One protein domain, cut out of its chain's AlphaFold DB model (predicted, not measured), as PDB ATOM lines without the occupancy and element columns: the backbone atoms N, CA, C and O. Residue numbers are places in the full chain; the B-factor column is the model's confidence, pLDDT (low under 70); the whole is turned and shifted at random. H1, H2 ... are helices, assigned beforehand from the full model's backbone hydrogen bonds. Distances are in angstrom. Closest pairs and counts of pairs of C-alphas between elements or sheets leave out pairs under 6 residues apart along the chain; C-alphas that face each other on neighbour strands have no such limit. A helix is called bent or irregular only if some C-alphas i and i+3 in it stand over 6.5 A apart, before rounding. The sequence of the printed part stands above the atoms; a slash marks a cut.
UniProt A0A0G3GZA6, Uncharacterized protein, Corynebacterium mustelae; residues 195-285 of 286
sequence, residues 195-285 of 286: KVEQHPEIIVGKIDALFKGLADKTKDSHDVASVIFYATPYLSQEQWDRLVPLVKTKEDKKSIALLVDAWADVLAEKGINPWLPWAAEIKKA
ATOM      1  N   LYS A 195     -17.518 -20.845  15.451       43.75
ATOM      2  CA  LYS A 195     -16.100 -20.616  15.786       43.75
ATOM      3  C   LYS A 195     -15.503 -21.645  16.750       43.75
ATOM      4  O   LYS A 195     -14.291 -21.834  16.750       43.75
ATOM      5  N   VAL A 196     -16.314 -22.284  17.588       48.59
ATOM      6  CA  VAL A 196     -15.885 -23.340  18.521       48.59
ATOM      7  C   VAL A 196     -16.006 -24.726  17.911       48.59
ATOM      8  O   VAL A 196     -15.192 -25.583  18.223       48.59
ATOM      9  N   GLU A 197     -16.941 -24.925  16.990       49.84
ATOM     10  CA  GLU A 197     -16.948 -26.081  16.097       49.84
ATOM     11  C   GLU A 197     -15.732 -26.055  15.158       49.84
ATOM     12  O   GLU A 197     -15.167 -27.102  14.860       49.84
ATOM     13  N   GLN A 198     -15.276 -24.862  14.750       47.69
ATOM     14  CA  GLN A 198     -14.090 -24.687  13.906       47.69
ATOM     15  C   GLN A 198     -12.757 -24.749  14.673       47.69
ATOM     16  O   GLN A 198     -11.763 -25.153  14.075       47.69
ATOM     17  N   HIS A 199     -12.721 -24.364  15.959       51.78
ATOM     18  CA  HIS A 199     -11.488 -24.306  16.765       51.78
ATOM     19  C   HIS A 199     -11.667 -24.712  18.247       51.78
ATOM     20  O   HIS A 199     -11.387 -23.909  19.157       51.78
ATOM     21  N   PRO A 200     -12.121 -25.943  18.550       54.28
ATOM     22  CA  PRO A 200     -12.264 -26.411  19.932       54.28
ATOM     23  C   PRO A 200     -10.934 -26.367  20.707       54.28
ATOM     24  O   PRO A 200     -10.914 -26.082  21.904       54.28
ATOM     25  N   GLU A 201      -9.802 -26.544  20.023       51.91
ATOM     26  CA  GLU A 201      -8.442 -26.489  20.562       51.91
ATOM     27  C   GLU A 201      -8.034 -25.110  21.095       51.91
ATOM     28  O   GLU A 201      -7.199 -25.030  21.992       51.91
ATOM     29  N   ILE A 202      -8.626 -24.015  20.602       53.09
ATOM     30  CA  ILE A 202      -8.336 -22.665  21.111       53.09
ATOM     31  C   ILE A 202      -9.036 -22.449  22.452       53.09
ATOM     32  O   ILE A 202      -8.465 -21.826  23.348       53.09
ATOM     33  N   ILE A 203     -10.261 -22.954  22.612       54.03
ATOM     34  CA  ILE A 203     -10.978 -22.885  23.888       54.03
ATOM     35  C   ILE A 203     -10.363 -23.851  24.887       54.03
ATOM     36  O   ILE A 203     -10.027 -23.417  25.984       54.03
ATOM     37  N   VAL A 204     -10.133 -25.108  24.503       56.59
ATOM     38  CA  VAL A 204      -9.443 -26.092  25.349       56.59
ATOM     39  C   VAL A 204      -8.041 -25.597  25.703       56.59
ATOM     40  O   VAL A 204      -7.690 -25.595  26.871       56.59
ATOM     41  N   GLY A 205      -7.284 -25.042  24.754       56.97
ATOM     42  CA  GLY A 205      -5.956 -24.475  24.996       56.97
ATOM     43  C   GLY A 205      -5.966 -23.230  25.888       56.97
ATOM     44  O   GLY A 205      -5.077 -23.067  26.721       56.97
ATOM     45  N   LYS A 206      -6.981 -22.361  25.782       57.66
ATOM     46  CA  LYS A 206      -7.179 -21.240  26.719       57.66
ATOM     47  C   LYS A 206      -7.579 -21.736  28.102       57.66
ATOM     48  O   LYS A 206      -7.041 -21.234  29.079       57.66
ATOM     49  N   ILE A 207      -8.480 -22.710  28.184       60.50
ATOM     50  CA  ILE A 207      -8.909 -23.362  29.423       60.50
ATOM     51  C   ILE A 207      -7.709 -24.046  30.095       60.50
ATOM     52  O   ILE A 207      -7.484 -23.826  31.277       60.50
ATOM     53  N   ASP A 208      -6.878 -24.774  29.352       61.97
ATOM     54  CA  ASP A 208      -5.670 -25.449  29.839       61.97
ATOM     55  C   ASP A 208      -4.566 -24.459  30.238       61.97
ATOM     56  O   ASP A 208      -3.892 -24.644  31.253       61.97
ATOM     57  N   ALA A 209      -4.407 -23.355  29.502       62.34
ATOM     58  CA  ALA A 209      -3.518 -22.263  29.895       62.34
ATOM     59  C   ALA A 209      -4.016 -21.544  31.162       62.34
ATOM     60  O   ALA A 209      -3.211 -21.214  32.035       62.34
ATOM     61  N   LEU A 210      -5.333 -21.351  31.299       59.97
ATOM     62  CA  LEU A 210      -5.980 -20.850  32.513       59.97
ATOM     63  C   LEU A 210      -5.781 -21.831  33.676       59.97
ATOM     64  O   LEU A 210      -5.409 -21.404  34.763       59.97
ATOM     65  N   PHE A 211      -5.913 -23.139  33.445       62.47
ATOM     66  CA  PHE A 211      -5.634 -24.191  34.427       62.47
ATOM     67  C   PHE A 211      -4.187 -24.167  34.915       62.47
ATOM     68  O   PHE A 211      -3.938 -24.284  36.117       62.47
ATOM     69  N   LYS A 212      -3.231 -23.988  33.997       62.62
ATOM     70  CA  LYS A 212      -1.806 -23.887  34.322       62.62
ATOM     71  C   LYS A 212      -1.488 -22.591  35.075       62.62
ATOM     72  O   LYS A 212      -0.747 -22.626  36.047       62.62
ATOM     73  N   GLY A 213      -2.098 -21.469  34.688       57.31
ATOM     74  CA  GLY A 213      -1.924 -20.175  35.361       57.31
ATOM     75  C   GLY A 213      -2.601 -20.070  36.736       57.31
ATOM     76  O   GLY A 213      -2.082 -19.388  37.619       57.31
ATOM     77  N   LEU A 214      -3.728 -20.762  36.947       57.31
ATOM     78  CA  LEU A 214      -4.458 -20.810  38.223       57.31
ATOM     79  C   LEU A 214      -3.763 -21.687  39.273       57.31
ATOM     80  O   LEU A 214      -3.859 -21.391  40.465       57.31
ATOM     81  N   ALA A 215      -3.022 -22.716  38.845       50.38
ATOM     82  CA  ALA A 215      -2.141 -23.484  39.727       50.38
ATOM     83  C   ALA A 215      -1.033 -22.605  40.349       50.38
ATOM     84  O   ALA A 215      -0.643 -22.832  41.494       50.38
ATOM     85  N   ASP A 216      -0.609 -21.552  39.640       52.47
ATOM     86  CA  ASP A 216       0.467 -20.652  40.066       52.47
ATOM     87  C   ASP A 216      -0.033 -19.388  40.803       52.47
ATOM     88  O   ASP A 216       0.744 -18.716  41.488       52.47
ATOM     89  N   LYS A 217      -1.325 -19.033  40.701       50.91
ATOM     90  CA  LYS A 217      -1.893 -17.794  41.276       50.91
ATOM     91  C   LYS A 217      -3.192 -18.048  42.040       50.91
ATOM     92  O   LYS A 217      -4.298 -17.856  41.555       50.91
ATOM     93  N   THR A 218      -3.055 -18.380  43.317       50.38
ATOM     94  CA  THR A 218      -4.139 -18.684  44.272       50.38
ATOM     95  C   THR A 218      -5.022 -17.491  44.703       50.38
ATOM     96  O   THR A 218      -5.740 -17.613  45.706       50.38
ATOM     97  N   LYS A 219      -5.009 -16.344  44.002       51.59
ATOM     98  CA  LYS A 219      -5.615 -15.088  44.499       51.59
ATOM     99  C   LYS A 219      -6.935 -14.649  43.849       51.59
ATOM    100  O   LYS A 219      -7.720 -14.030  44.560       51.59
ATOM    101  N   ASP A 220      -7.259 -15.045  42.616       59.53
ATOM    102  CA  ASP A 220      -8.406 -14.463  41.892       59.53
ATOM    103  C   ASP A 220      -9.539 -15.478  41.626       59.53
ATOM    104  O   ASP A 220      -9.682 -16.050  40.551       59.53
ATOM    105  N   SER A 221     -10.386 -15.696  42.640       57.38
ATOM    106  CA  SER A 221     -11.594 -16.555  42.579       57.38
ATOM    107  C   SER A 221     -12.570 -16.179  41.451       57.38
ATOM    108  O   SER A 221     -13.232 -17.053  40.890       57.38
ATOM    109  N   HIS A 222     -12.649 -14.892  41.105       59.22
ATOM    110  CA  HIS A 222     -13.558 -14.390  40.070       59.22
ATOM    111  C   HIS A 222     -13.197 -14.889  38.664       59.22
ATOM    112  O   HIS A 222     -14.091 -15.134  37.845       59.22
ATOM    113  N   ASP A 223     -11.908 -15.107  38.399       66.06
ATOM    114  CA  ASP A 223     -11.450 -15.632  37.115       66.06
ATOM    115  C   ASP A 223     -11.864 -17.098  36.966       66.06
ATOM    116  O   ASP A 223     -12.392 -17.483  35.927       66.06
ATOM    117  N   VAL A 224     -11.755 -17.901  38.033       70.81
ATOM    118  CA  VAL A 224     -12.198 -19.308  38.046       70.81
ATOM    119  C   VAL A 224     -13.688 -19.424  37.735       70.81
ATOM    120  O   VAL A 224     -14.084 -20.225  36.889       70.81
ATOM    121  N   ALA A 225     -14.524 -18.627  38.405       72.56
ATOM    122  CA  ALA A 225     -15.969 -18.687  38.211       72.56
ATOM    123  C   ALA A 225     -16.372 -18.292  36.784       72.56
ATOM    124  O   ALA A 225     -17.227 -18.938  36.177       72.56
ATOM    125  N   SER A 226     -15.702 -17.279  36.231       68.81
ATOM    126  CA  SER A 226     -15.873 -16.875  34.836       68.81
ATOM    127  C   SER A 226     -15.460 -18.000  33.887       68.81
ATOM    128  O   SER A 226     -16.203 -18.320  32.965       68.81
ATOM    129  N   VAL A 227     -14.325 -18.663  34.130       71.38
ATOM    130  CA  VAL A 227     -13.878 -19.802  33.313       71.38
ATOM    131  C   VAL A 227     -14.886 -20.940  33.340       71.38
ATOM    132  O   VAL A 227     -15.270 -21.397  32.271       71.38
ATOM    133  N   ILE A 228     -15.373 -21.357  34.515       76.50
ATOM    134  CA  ILE A 228     -16.428 -22.382  34.607       76.50
ATOM    135  C   ILE A 228     -17.640 -21.947  33.774       76.50
ATOM    136  O   ILE A 228     -18.162 -22.738  32.992       76.50
ATOM    137  N   PHE A 229     -18.039 -20.678  33.877       73.50
ATOM    138  CA  PHE A 229     -19.170 -20.134  33.135       73.50
ATOM    139  C   PHE A 229     -19.015 -20.242  31.618       73.50
ATOM    140  O   PHE A 229     -19.893 -20.786  30.954       73.50
ATOM    141  N   TYR A 230     -17.877 -19.803  31.079       69.38
ATOM    142  CA  TYR A 230     -17.610 -19.850  29.640       69.38
ATOM    143  C   TYR A 230     -17.285 -21.259  29.121       69.38
ATOM    144  O   TYR A 230     -17.495 -21.562  27.949       69.38
ATOM    145  N   ALA A 231     -16.763 -22.129  29.983       74.62
ATOM    146  CA  ALA A 231     -16.289 -23.447  29.594       74.62
ATOM    147  C   ALA A 231     -17.325 -24.555  29.770       74.62
ATOM    148  O   ALA A 231     -17.088 -25.641  29.257       74.62
ATOM    149  N   THR A 232     -18.436 -24.330  30.485       79.12
ATOM    150  CA  THR A 232     -19.366 -25.399  30.912       79.12
ATOM    151  C   THR A 232     -19.742 -26.391  29.801       79.12
ATOM    152  O   THR A 232     -19.606 -27.592  30.038       79.12
ATOM    153  N   PRO A 233     -20.091 -25.967  28.568       75.50
ATOM    154  CA  PRO A 233     -20.396 -26.907  27.481       75.50
ATOM    155  C   PRO A 233     -19.208 -27.756  27.014       75.50
ATOM    156  O   PRO A 233     -19.388 -28.760  26.337       75.50
ATOM    157  N   TYR A 234     -17.982 -27.402  27.390       76.06
ATOM    158  CA  TYR A 234     -16.727 -28.012  26.944       76.06
ATOM    159  C   TYR A 234     -15.978 -28.744  28.057       76.06
ATOM    160  O   TYR A 234     -15.115 -29.558  27.752       76.06
ATOM    161  N   LEU A 235     -16.343 -28.536  29.325       77.75
ATOM    162  CA  LEU A 235     -15.690 -29.206  30.450       77.75
ATOM    163  C   LEU A 235     -15.867 -30.729  30.385       77.75
ATOM    164  O   LEU A 235     -16.885 -31.239  29.913       77.75
ATOM    165  N   SER A 236     -14.859 -31.439  30.879       83.19
ATOM    166  CA  SER A 236     -14.933 -32.840  31.304       83.19
ATOM    167  C   SER A 236     -15.176 -32.931  32.817       83.19
ATOM    168  O   SER A 236     -15.012 -31.940  33.534       83.19
ATOM    169  N   GLN A 237     -15.512 -34.124  33.325       88.06
ATOM    170  CA  GLN A 237     -15.644 -34.355  34.771       88.06
ATOM    171  C   GLN A 237     -14.357 -33.993  35.531       88.06
ATOM    172  O   GLN A 237     -14.418 -33.314  36.548       88.06
ATOM    173  N   GLU A 238     -13.186 -34.380  35.017       85.44
ATOM    174  CA  GLU A 238     -11.904 -34.085  35.670       85.44
ATOM    175  C   GLU A 238     -11.658 -32.571  35.782       85.44
ATOM    176  O   GLU A 238     -11.244 -32.060  36.822       85.44
ATOM    177  N   GLN A 239     -11.949 -31.828  34.713       81.56
ATOM    178  CA  GLN A 239     -11.819 -30.373  34.703       81.56
ATOM    179  C   GLN A 239     -12.818 -29.708  35.662       81.56
ATOM    180  O   GLN A 239     -12.451 -28.762  36.360       81.56
ATOM    181  N   TRP A 240     -14.051 -30.220  35.742       86.44
ATOM    182  CA  TRP A 240     -15.050 -29.776  36.716       86.44
ATOM    183  C   TRP A 240     -14.553 -29.956  38.156       86.44
ATOM    184  O   TRP A 240     -14.519 -28.991  38.925       86.44
ATOM    185  N   ASP A 241     -14.082 -31.161  38.489       85.94
ATOM    186  CA  ASP A 241     -13.597 -31.531  39.823       85.94
ATOM    187  C   ASP A 241     -12.407 -30.676  40.269       85.94
ATOM    188  O   ASP A 241     -12.243 -30.397  41.458       85.94
ATOM    189  N   ARG A 242     -11.589 -30.220  39.316       81.44
ATOM    190  CA  ARG A 242     -10.448 -29.336  39.575       81.44
ATOM    191  C   ARG A 242     -10.844 -27.870  39.745       81.44
ATOM    192  O   ARG A 242     -10.244 -27.192  40.575       81.44
ATOM    193  N   LEU A 243     -11.813 -27.360  38.978       80.25
ATOM    194  CA  LEU A 243     -12.193 -25.937  39.005       80.25
ATOM    195  C   LEU A 243     -13.097 -25.582  40.179       80.25
ATOM    196  O   LEU A 243     -12.871 -24.578  40.855       80.25
ATOM    197  N   VAL A 244     -14.141 -26.375  40.420       85.94
ATOM    198  CA  VAL A 244     -15.201 -26.023  41.374       85.94
ATOM    199  C   VAL A 244     -14.684 -25.772  42.803       85.94
ATOM    200  O   VAL A 244     -15.159 -24.822  43.436       85.94
ATOM    201  N   PRO A 245     -13.703 -26.533  43.336       85.50
ATOM    202  CA  PRO A 245     -13.128 -26.259  44.656       85.50
ATOM    203  C   PRO A 245     -12.355 -24.937  44.750       85.50
ATOM    204  O   PRO A 245     -12.174 -24.414  45.849       85.50
ATOM    205  N   LEU A 246     -11.895 -24.385  43.623       79.44
ATOM    206  CA  LEU A 246     -11.127 -23.137  43.586       79.44
ATOM    207  C   LEU A 246     -12.014 -21.887  43.695       79.44
ATOM    208  O   LEU A 246     -11.493 -20.781  43.844       79.44
ATOM    209  N   VAL A 247     -13.339 -22.050  43.664       82.81
ATOM    210  CA  VAL A 247     -14.309 -20.965  43.837       82.81
ATOM    211  C   VAL A 247     -14.421 -20.592  45.319       82.81
ATOM    212  O   VAL A 247     -14.926 -21.364  46.140       82.81
ATOM    213  N   LYS A 248     -13.960 -19.390  45.684       81.31
ATOM    214  CA  LYS A 248     -13.814 -18.970  47.091       81.31
ATOM    215  C   LYS A 248     -14.911 -18.022  47.564       81.31
ATOM    216  O   LYS A 248     -15.385 -18.172  48.692       81.31
ATOM    217  N   THR A 249     -15.300 -17.041  46.747       83.44
ATOM    218  CA  THR A 249     -16.209 -15.972  47.198       83.44
ATOM    219  C   THR A 249     -17.655 -16.450  47.277       83.44
ATOM    220  O   THR A 249     -18.086 -17.332  46.536       83.44
ATOM    221  N   LYS A 250     -18.439 -15.858  48.184       84.19
ATOM    222  CA  LYS A 250     -19.860 -16.193  48.342       84.19
ATOM    223  C   LYS A 250     -20.656 -15.847  47.078       84.19
ATOM    224  O   LYS A 250     -21.589 -16.568  46.728       84.19
ATOM    225  N   GLU A 251     -20.303 -14.754  46.412       82.38
ATOM    226  CA  GLU A 251     -20.918 -14.302  45.166       82.38
ATOM    227  C   GLU A 251     -20.646 -15.273  44.013       82.38
ATOM    228  O   GLU A 251     -21.583 -15.667  43.313       82.38
ATOM    229  N   ASP A 252     -19.396 -15.713  43.848       81.81
ATOM    230  CA  ASP A 252     -19.028 -16.672  42.801       81.81
ATOM    231  C   ASP A 252     -19.700 -18.019  43.041       81.81
ATOM    232  O   ASP A 252     -20.292 -18.593  42.132       81.81
ATOM    233  N   LYS A 253     -19.694 -18.477  44.296       87.06
ATOM    234  CA  LYS A 253     -20.433 -19.655  44.740       87.06
ATOM    235  C   LYS A 253     -21.904 -19.564  44.298       87.06
ATOM    236  O   LYS A 253     -22.401 -20.389  43.536       87.06
ATOM    237  N   LYS A 254     -22.623 -18.504  44.667       84.25
ATOM    238  CA  LYS A 254     -24.018 -18.329  44.215       84.25
ATOM    239  C   LYS A 254     -24.161 -18.349  42.687       84.25
ATOM    240  O   LYS A 254     -25.126 -18.914  42.178       84.25
ATOM    241  N   SER A 255     -23.205 -17.766  41.970       80.94
ATOM    242  CA  SER A 255     -23.209 -17.718  40.504       80.94
ATOM    243  C   SER A 255     -23.014 -19.099  39.869       80.94
ATOM    244  O   SER A 255     -23.753 -19.441  38.951       80.94
ATOM    245  N   ILE A 256     -22.102 -19.926  40.392       85.12
ATOM    246  CA  ILE A 256     -21.891 -21.302  39.915       85.12
ATOM    247  C   ILE A 256     -23.100 -22.192  40.209       85.12
ATOM    248  O   ILE A 256     -23.496 -22.981  39.358       85.12
ATOM    249  N   ALA A 257     -23.750 -22.037  41.363       85.75
ATOM    250  CA  ALA A 257     -24.967 -22.796  41.652       85.75
ATOM    251  C   ALA A 257     -26.119 -22.446  40.694       85.75
ATOM    252  O   ALA A 257     -26.830 -23.338  40.237       85.75
ATOM    253  N   LEU A 258     -26.272 -21.162  40.348       81.75
ATOM    254  CA  LEU A 258     -27.224 -20.731  39.319       81.75
ATOM    255  C   LEU A 258     -26.863 -21.285  37.939       81.75
ATOM    256  O   LEU A 258     -27.759 -21.654  37.189       81.75
ATOM    257  N   LEU A 259     -25.573 -21.352  37.606       83.25
ATOM    258  CA  LEU A 259     -25.110 -21.961  36.364       83.25
ATOM    259  C   LEU A 259     -25.465 -23.448  36.288       83.25
ATOM    260  O   LEU A 259     -25.929 -23.885  35.242       83.25
ATOM    261  N   VAL A 260     -25.290 -24.204  37.376       86.50
ATOM    262  CA  VAL A 260     -25.626 -25.637  37.406       86.50
ATOM    263  C   VAL A 260     -27.100 -25.861  37.076       86.50
ATOM    264  O   VAL A 260     -27.407 -26.733  36.274       86.50
ATOM    265  N   ASP A 261     -28.006 -25.052  37.632       82.44
ATOM    266  CA  ASP A 261     -29.432 -25.120  37.278       82.44
ATOM    267  C   ASP A 261     -29.679 -24.674  35.825       82.44
ATOM    268  O   ASP A 261     -30.427 -25.313  35.088       82.44
ATOM    269  N   ALA A 262     -29.003 -23.609  35.380       80.94
ATOM    270  CA  ALA A 262     -29.156 -23.039  34.040       80.94
ATOM    271  C   ALA A 262     -28.649 -23.946  32.896       80.94
ATOM    272  O   ALA A 262     -29.060 -23.765  31.747       80.94
ATOM    273  N   TRP A 263     -27.748 -24.882  33.201       84.44
ATOM    274  CA  TRP A 263     -27.089 -25.785  32.250       84.44
ATOM    275  C   TRP A 263     -27.269 -27.266  32.614       84.44
ATOM    276  O   TRP A 263     -26.494 -28.111  32.165       84.44
ATOM    277  N   ALA A 264     -28.267 -27.598  33.439       84.38
ATOM    278  CA  ALA A 264     -28.483 -28.958  33.932       84.38
ATOM    279  C   ALA A 264     -28.680 -29.987  32.803       84.38
ATOM    280  O   ALA A 264     -28.200 -31.113  32.910       84.38
ATOM    281  N   ASP A 265     -29.349 -29.588  31.718       81.94
ATOM    282  CA  ASP A 265     -29.530 -30.367  30.491       81.94
ATOM    283  C   ASP A 265     -28.184 -30.744  29.854       81.94
ATOM    284  O   ASP A 265     -27.905 -31.920  29.632       81.94
ATOM    285  N   VAL A 266     -27.317 -29.751  29.650       83.31
ATOM    286  CA  VAL A 266     -26.004 -29.937  29.017       83.31
ATOM    287  C   VAL A 266     -25.064 -30.736  29.916       83.31
ATOM    288  O   VAL A 266     -24.357 -31.625  29.451       83.31
ATOM    289  N   LEU A 267     -25.062 -30.465  31.222       86.62
ATOM    290  CA  LEU A 267     -24.249 -31.212  32.183       86.62
ATOM    291  C   LEU A 267     -24.646 -32.698  32.214       86.62
ATOM    292  O   LEU A 267     -23.766 -33.561  32.235       86.62
ATOM    293  N   ALA A 268     -25.950 -32.993  32.153       87.00
ATOM    294  CA  ALA A 268     -26.463 -34.358  32.097       87.00
ATOM    295  C   ALA A 268     -26.084 -35.075  30.791       87.00
ATOM    296  O   ALA A 268     -25.622 -36.213  30.846       87.00
ATOM    297  N   GLU A 269     -26.215 -34.411  29.638       85.62
ATOM    298  CA  GLU A 269     -25.812 -34.959  28.333       85.62
ATOM    299  C   GLU A 269     -24.326 -35.344  28.308       85.62
ATOM    300  O   GLU A 269     -23.952 -36.395  27.787       85.62
ATOM    301  N   LYS A 270     -23.473 -34.532  28.942       82.56
ATOM    302  CA  LYS A 270     -22.027 -34.781  29.028       82.56
ATOM    303  C   LYS A 270     -21.619 -35.759  30.132       82.56
ATOM    304  O   LYS A 270     -20.429 -36.036  30.277       82.56
ATOM    305  N   GLY A 271     -22.565 -36.255  30.931       86.50
ATOM    306  CA  GLY A 271     -22.279 -37.134  32.066       86.50
ATOM    307  C   GLY A 271     -21.468 -36.465  33.180       86.50
ATOM    308  O   GLY A 271     -20.772 -37.156  33.922       86.50
ATOM    309  N   ILE A 272     -21.530 -35.134  33.295       87.50
ATOM    310  CA  ILE A 272     -20.858 -34.394  34.366       87.50
ATOM    311  C   ILE A 272     -21.757 -34.415  35.600       87.50
ATOM    312  O   ILE A 272     -22.891 -33.950  35.551       87.50
ATOM    313  N   ASN A 273     -21.241 -34.909  36.723       89.38
ATOM    314  CA  ASN A 273     -21.846 -34.764  38.039       89.38
ATOM    315  C   ASN A 273     -21.506 -33.372  38.598       89.38
ATOM    316  O   ASN A 273     -20.363 -33.159  39.025       89.38
ATOM    317  N   PRO A 274     -22.461 -32.424  38.644       87.50
ATOM    318  CA  PRO A 274     -22.178 -31.040  38.981       87.50
ATOM    319  C   PRO A 274     -22.184 -30.818  40.498       87.50
ATOM    320  O   PRO A 274     -22.878 -29.947  41.026       87.50
ATOM    321  N   TRP A 275     -21.436 -31.646  41.228       89.38
ATOM    322  CA  TRP A 275     -21.328 -31.536  42.677       89.38
ATOM    323  C   TRP A 275     -20.663 -30.208  43.060       89.38
ATOM    324  O   TRP A 275     -19.755 -29.724  42.383       89.38
ATOM    325  N   LEU A 276     -21.122 -29.617  44.167       88.88
ATOM    326  CA  LEU A 276     -20.595 -28.361  44.702       88.88
ATOM    327  C   LEU A 276     -20.156 -28.587  46.163       88.88
ATOM    328  O   LEU A 276     -21.020 -28.851  47.005       88.88
ATOM    329  N   PRO A 277     -18.859 -28.445  46.511       86.31
ATOM    330  CA  PRO A 277     -18.337 -28.723  47.859       86.31
ATOM    331  C   PRO A 277     -19.003 -27.873  48.945       86.31
ATOM    332  O   PRO A 277     -19.079 -28.250  50.108       86.31
ATOM    333  N   TRP A 278     -19.493 -26.706  48.543       87.25
ATOM    334  CA  TRP A 278     -20.066 -25.669  49.388       87.25
ATOM    335  C   TRP A 278     -21.593 -25.576  49.237       87.25
ATOM    336  O   TRP A 278     -22.194 -24.603  49.691       87.25
ATOM    337  N   ALA A 279     -22.260 -26.582  48.652       81.62
ATOM    338  CA  ALA A 279     -23.721 -26.595  48.480       81.62
ATOM    339  C   ALA A 279     -24.486 -26.355  49.798       81.62
ATOM    340  O   ALA A 279     -25.487 -25.636  49.831       81.62
ATOM    341  N   ALA A 280     -23.991 -26.922  50.904       77.94
ATOM    342  CA  ALA A 280     -24.576 -26.755  52.234       77.94
ATOM    343  C   ALA A 280     -24.438 -25.320  52.784       77.94
ATOM    344  O   ALA A 280     -25.268 -24.889  53.583       77.94
ATOM    345  N   GLU A 281     -23.418 -24.571  52.356       78.88
ATOM    346  CA  GLU A 281     -23.189 -23.180  52.771       78.88
ATOM    347  C   GLU A 281     -24.183 -22.220  52.105       78.88
ATOM    348  O   GLU A 281     -24.616 -21.250  52.726       78.88
ATOM    349  N   ILE A 282     -24.589 -22.502  50.860       71.06
ATOM    350  CA  ILE A 282     -25.563 -21.681  50.123       71.06
ATOM    351  C   ILE A 282     -26.950 -21.807  50.748       71.06
ATOM    352  O   ILE A 282     -27.598 -20.791  50.983       71.06
ATOM    353  N   LYS A 283     -27.384 -23.044  51.041       61.75
ATOM    354  CA  LYS A 283     -28.730 -23.338  51.561       61.75
ATOM    355  C   LYS A 283     -29.022 -22.669  52.906       61.75
ATOM    356  O   LYS A 283     -30.179 -22.485  53.243       61.75
ATOM    357  N   LYS A 284     -27.991 -22.304  53.677       52.94
ATOM    358  CA  LYS A 284     -28.129 -21.577  54.952       52.94
ATOM    359  C   LYS A 284     -28.246 -20.054  54.783       52.94
ATOM    360  O   LYS A 284     -28.469 -19.358  55.765       52.94
ATOM    361  N   ALA A 285     -28.026 -19.529  53.575       47.66
ATOM    362  CA  ALA A 285     -27.910 -18.098  53.284       47.66
ATOM    363  C   ALA A 285     -29.022 -17.545  52.365       47.66
ATOM    364  O   ALA A 285     -28.908 -16.402  51.907       47.66
TER     365      ALA A 285
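Overview. This is residues 195 to 285 of the 286 residues of an uncharacterized protein of Corynebacterium mustelae (UniProt A0A0G3GZA6). Four helices make the body: H3 is in the middle, with H2 and H5 along its two sides and H4 packed on it as well, the lines of H2, H4 and H5 at small angles to that of H3. Short H6 turns off from the end of H5 at a steep angle, the chain then folds back through residues 270 to 278 to short H7 by the first half of H5, and short H1 lies at the first end of H2. The printed part has 91 residues with seven named helices, H1 to H7 in order along the chain, and no named strand; the class is all helix. The whole is compact, with a radius of gyration of the C-alphas of 13.1 A and spans of 43 by 32 by 19 A.

Arrangement. The longest helix, H2, residues 200 to 216, touches H3, residues 221 to 231, and forms a helical hairpin with it, at a shallow tilt of 17 degrees, opposite ways; their closest C-alphas, those of Ile 207 and Val 227, are 7.2 A apart. H3 is the hub, touching three helices. H4, residues 237 to 246, forms a second helical hairpin with H3, at a shallow tilt of 24 degrees, opposite ways; the closest C-alphas, of Ser 221 and Leu 246, are 6.7 A apart. H5, residues 250 to 262, touches H3 at a shallow tilt of 11 degrees, the same way, with the C-alphas of Ala 225 and Asp 252 closest at 5.9 A. The packing is mostly aligned, with these three pairs at a shallow tilt. H2 and H4 are near each other, with 8 pairs of C-alphas within 10 A, while H4 and H5 are only just apart, closest 8.3 A. H6, residues 264 to 269, is close to but not clearly touching H5, at a steep tilt of 59 degrees; the closest C-alphas, of Val 260 and Leu 267, are 7.8 A apart. H7, residues 279 to 283, only just touches H5, with 3 pairs of C-alphas within 8 A, and with residues 253 to 257 of H5 alone; Lys 254 and Ile 282 have the closest C-alphas, 7.0 A apart. H1, residues 195 to 198, is close to but not clearly touching H2, with the C-alphas of Val 196 and Ile 203 closest at 7.3 A. Each O i to N i+4 pair is within hydrogen-bond range in H3, H5, H6 and H7, against 12 of 13 in H2 and 4 of 6 in H4; H1 is too short for such a pair.

Along the chain. H2 runs 24.5 A from C-alpha 200 at (-12.264, -26.411, 19.932) to C-alpha 216 at (0.467, -20.652, 40.066). H3 is 15.4 A long, H4 15.0 A and H5 18.4 A. H4 is irregular, but only just: C-alphas 242 and 245 are 6.52 A apart. H1, H6 and H7 are shorter, and H7 ends with C-alpha 283 at (-28.730, -23.338, 51.561).

Size, cuts and confidence. The two C-alphas farthest apart, those of Gln 198 and Lys 284, are 43.5 A apart. The printed part has no cut and no long link; the link from H6 to H7, 9 residues, is short, and the other links are tight. The mean pLDDT of the printed part is 72.6, and it is under 70 at residues 195 to 223, 226, 230 and 283 to 285.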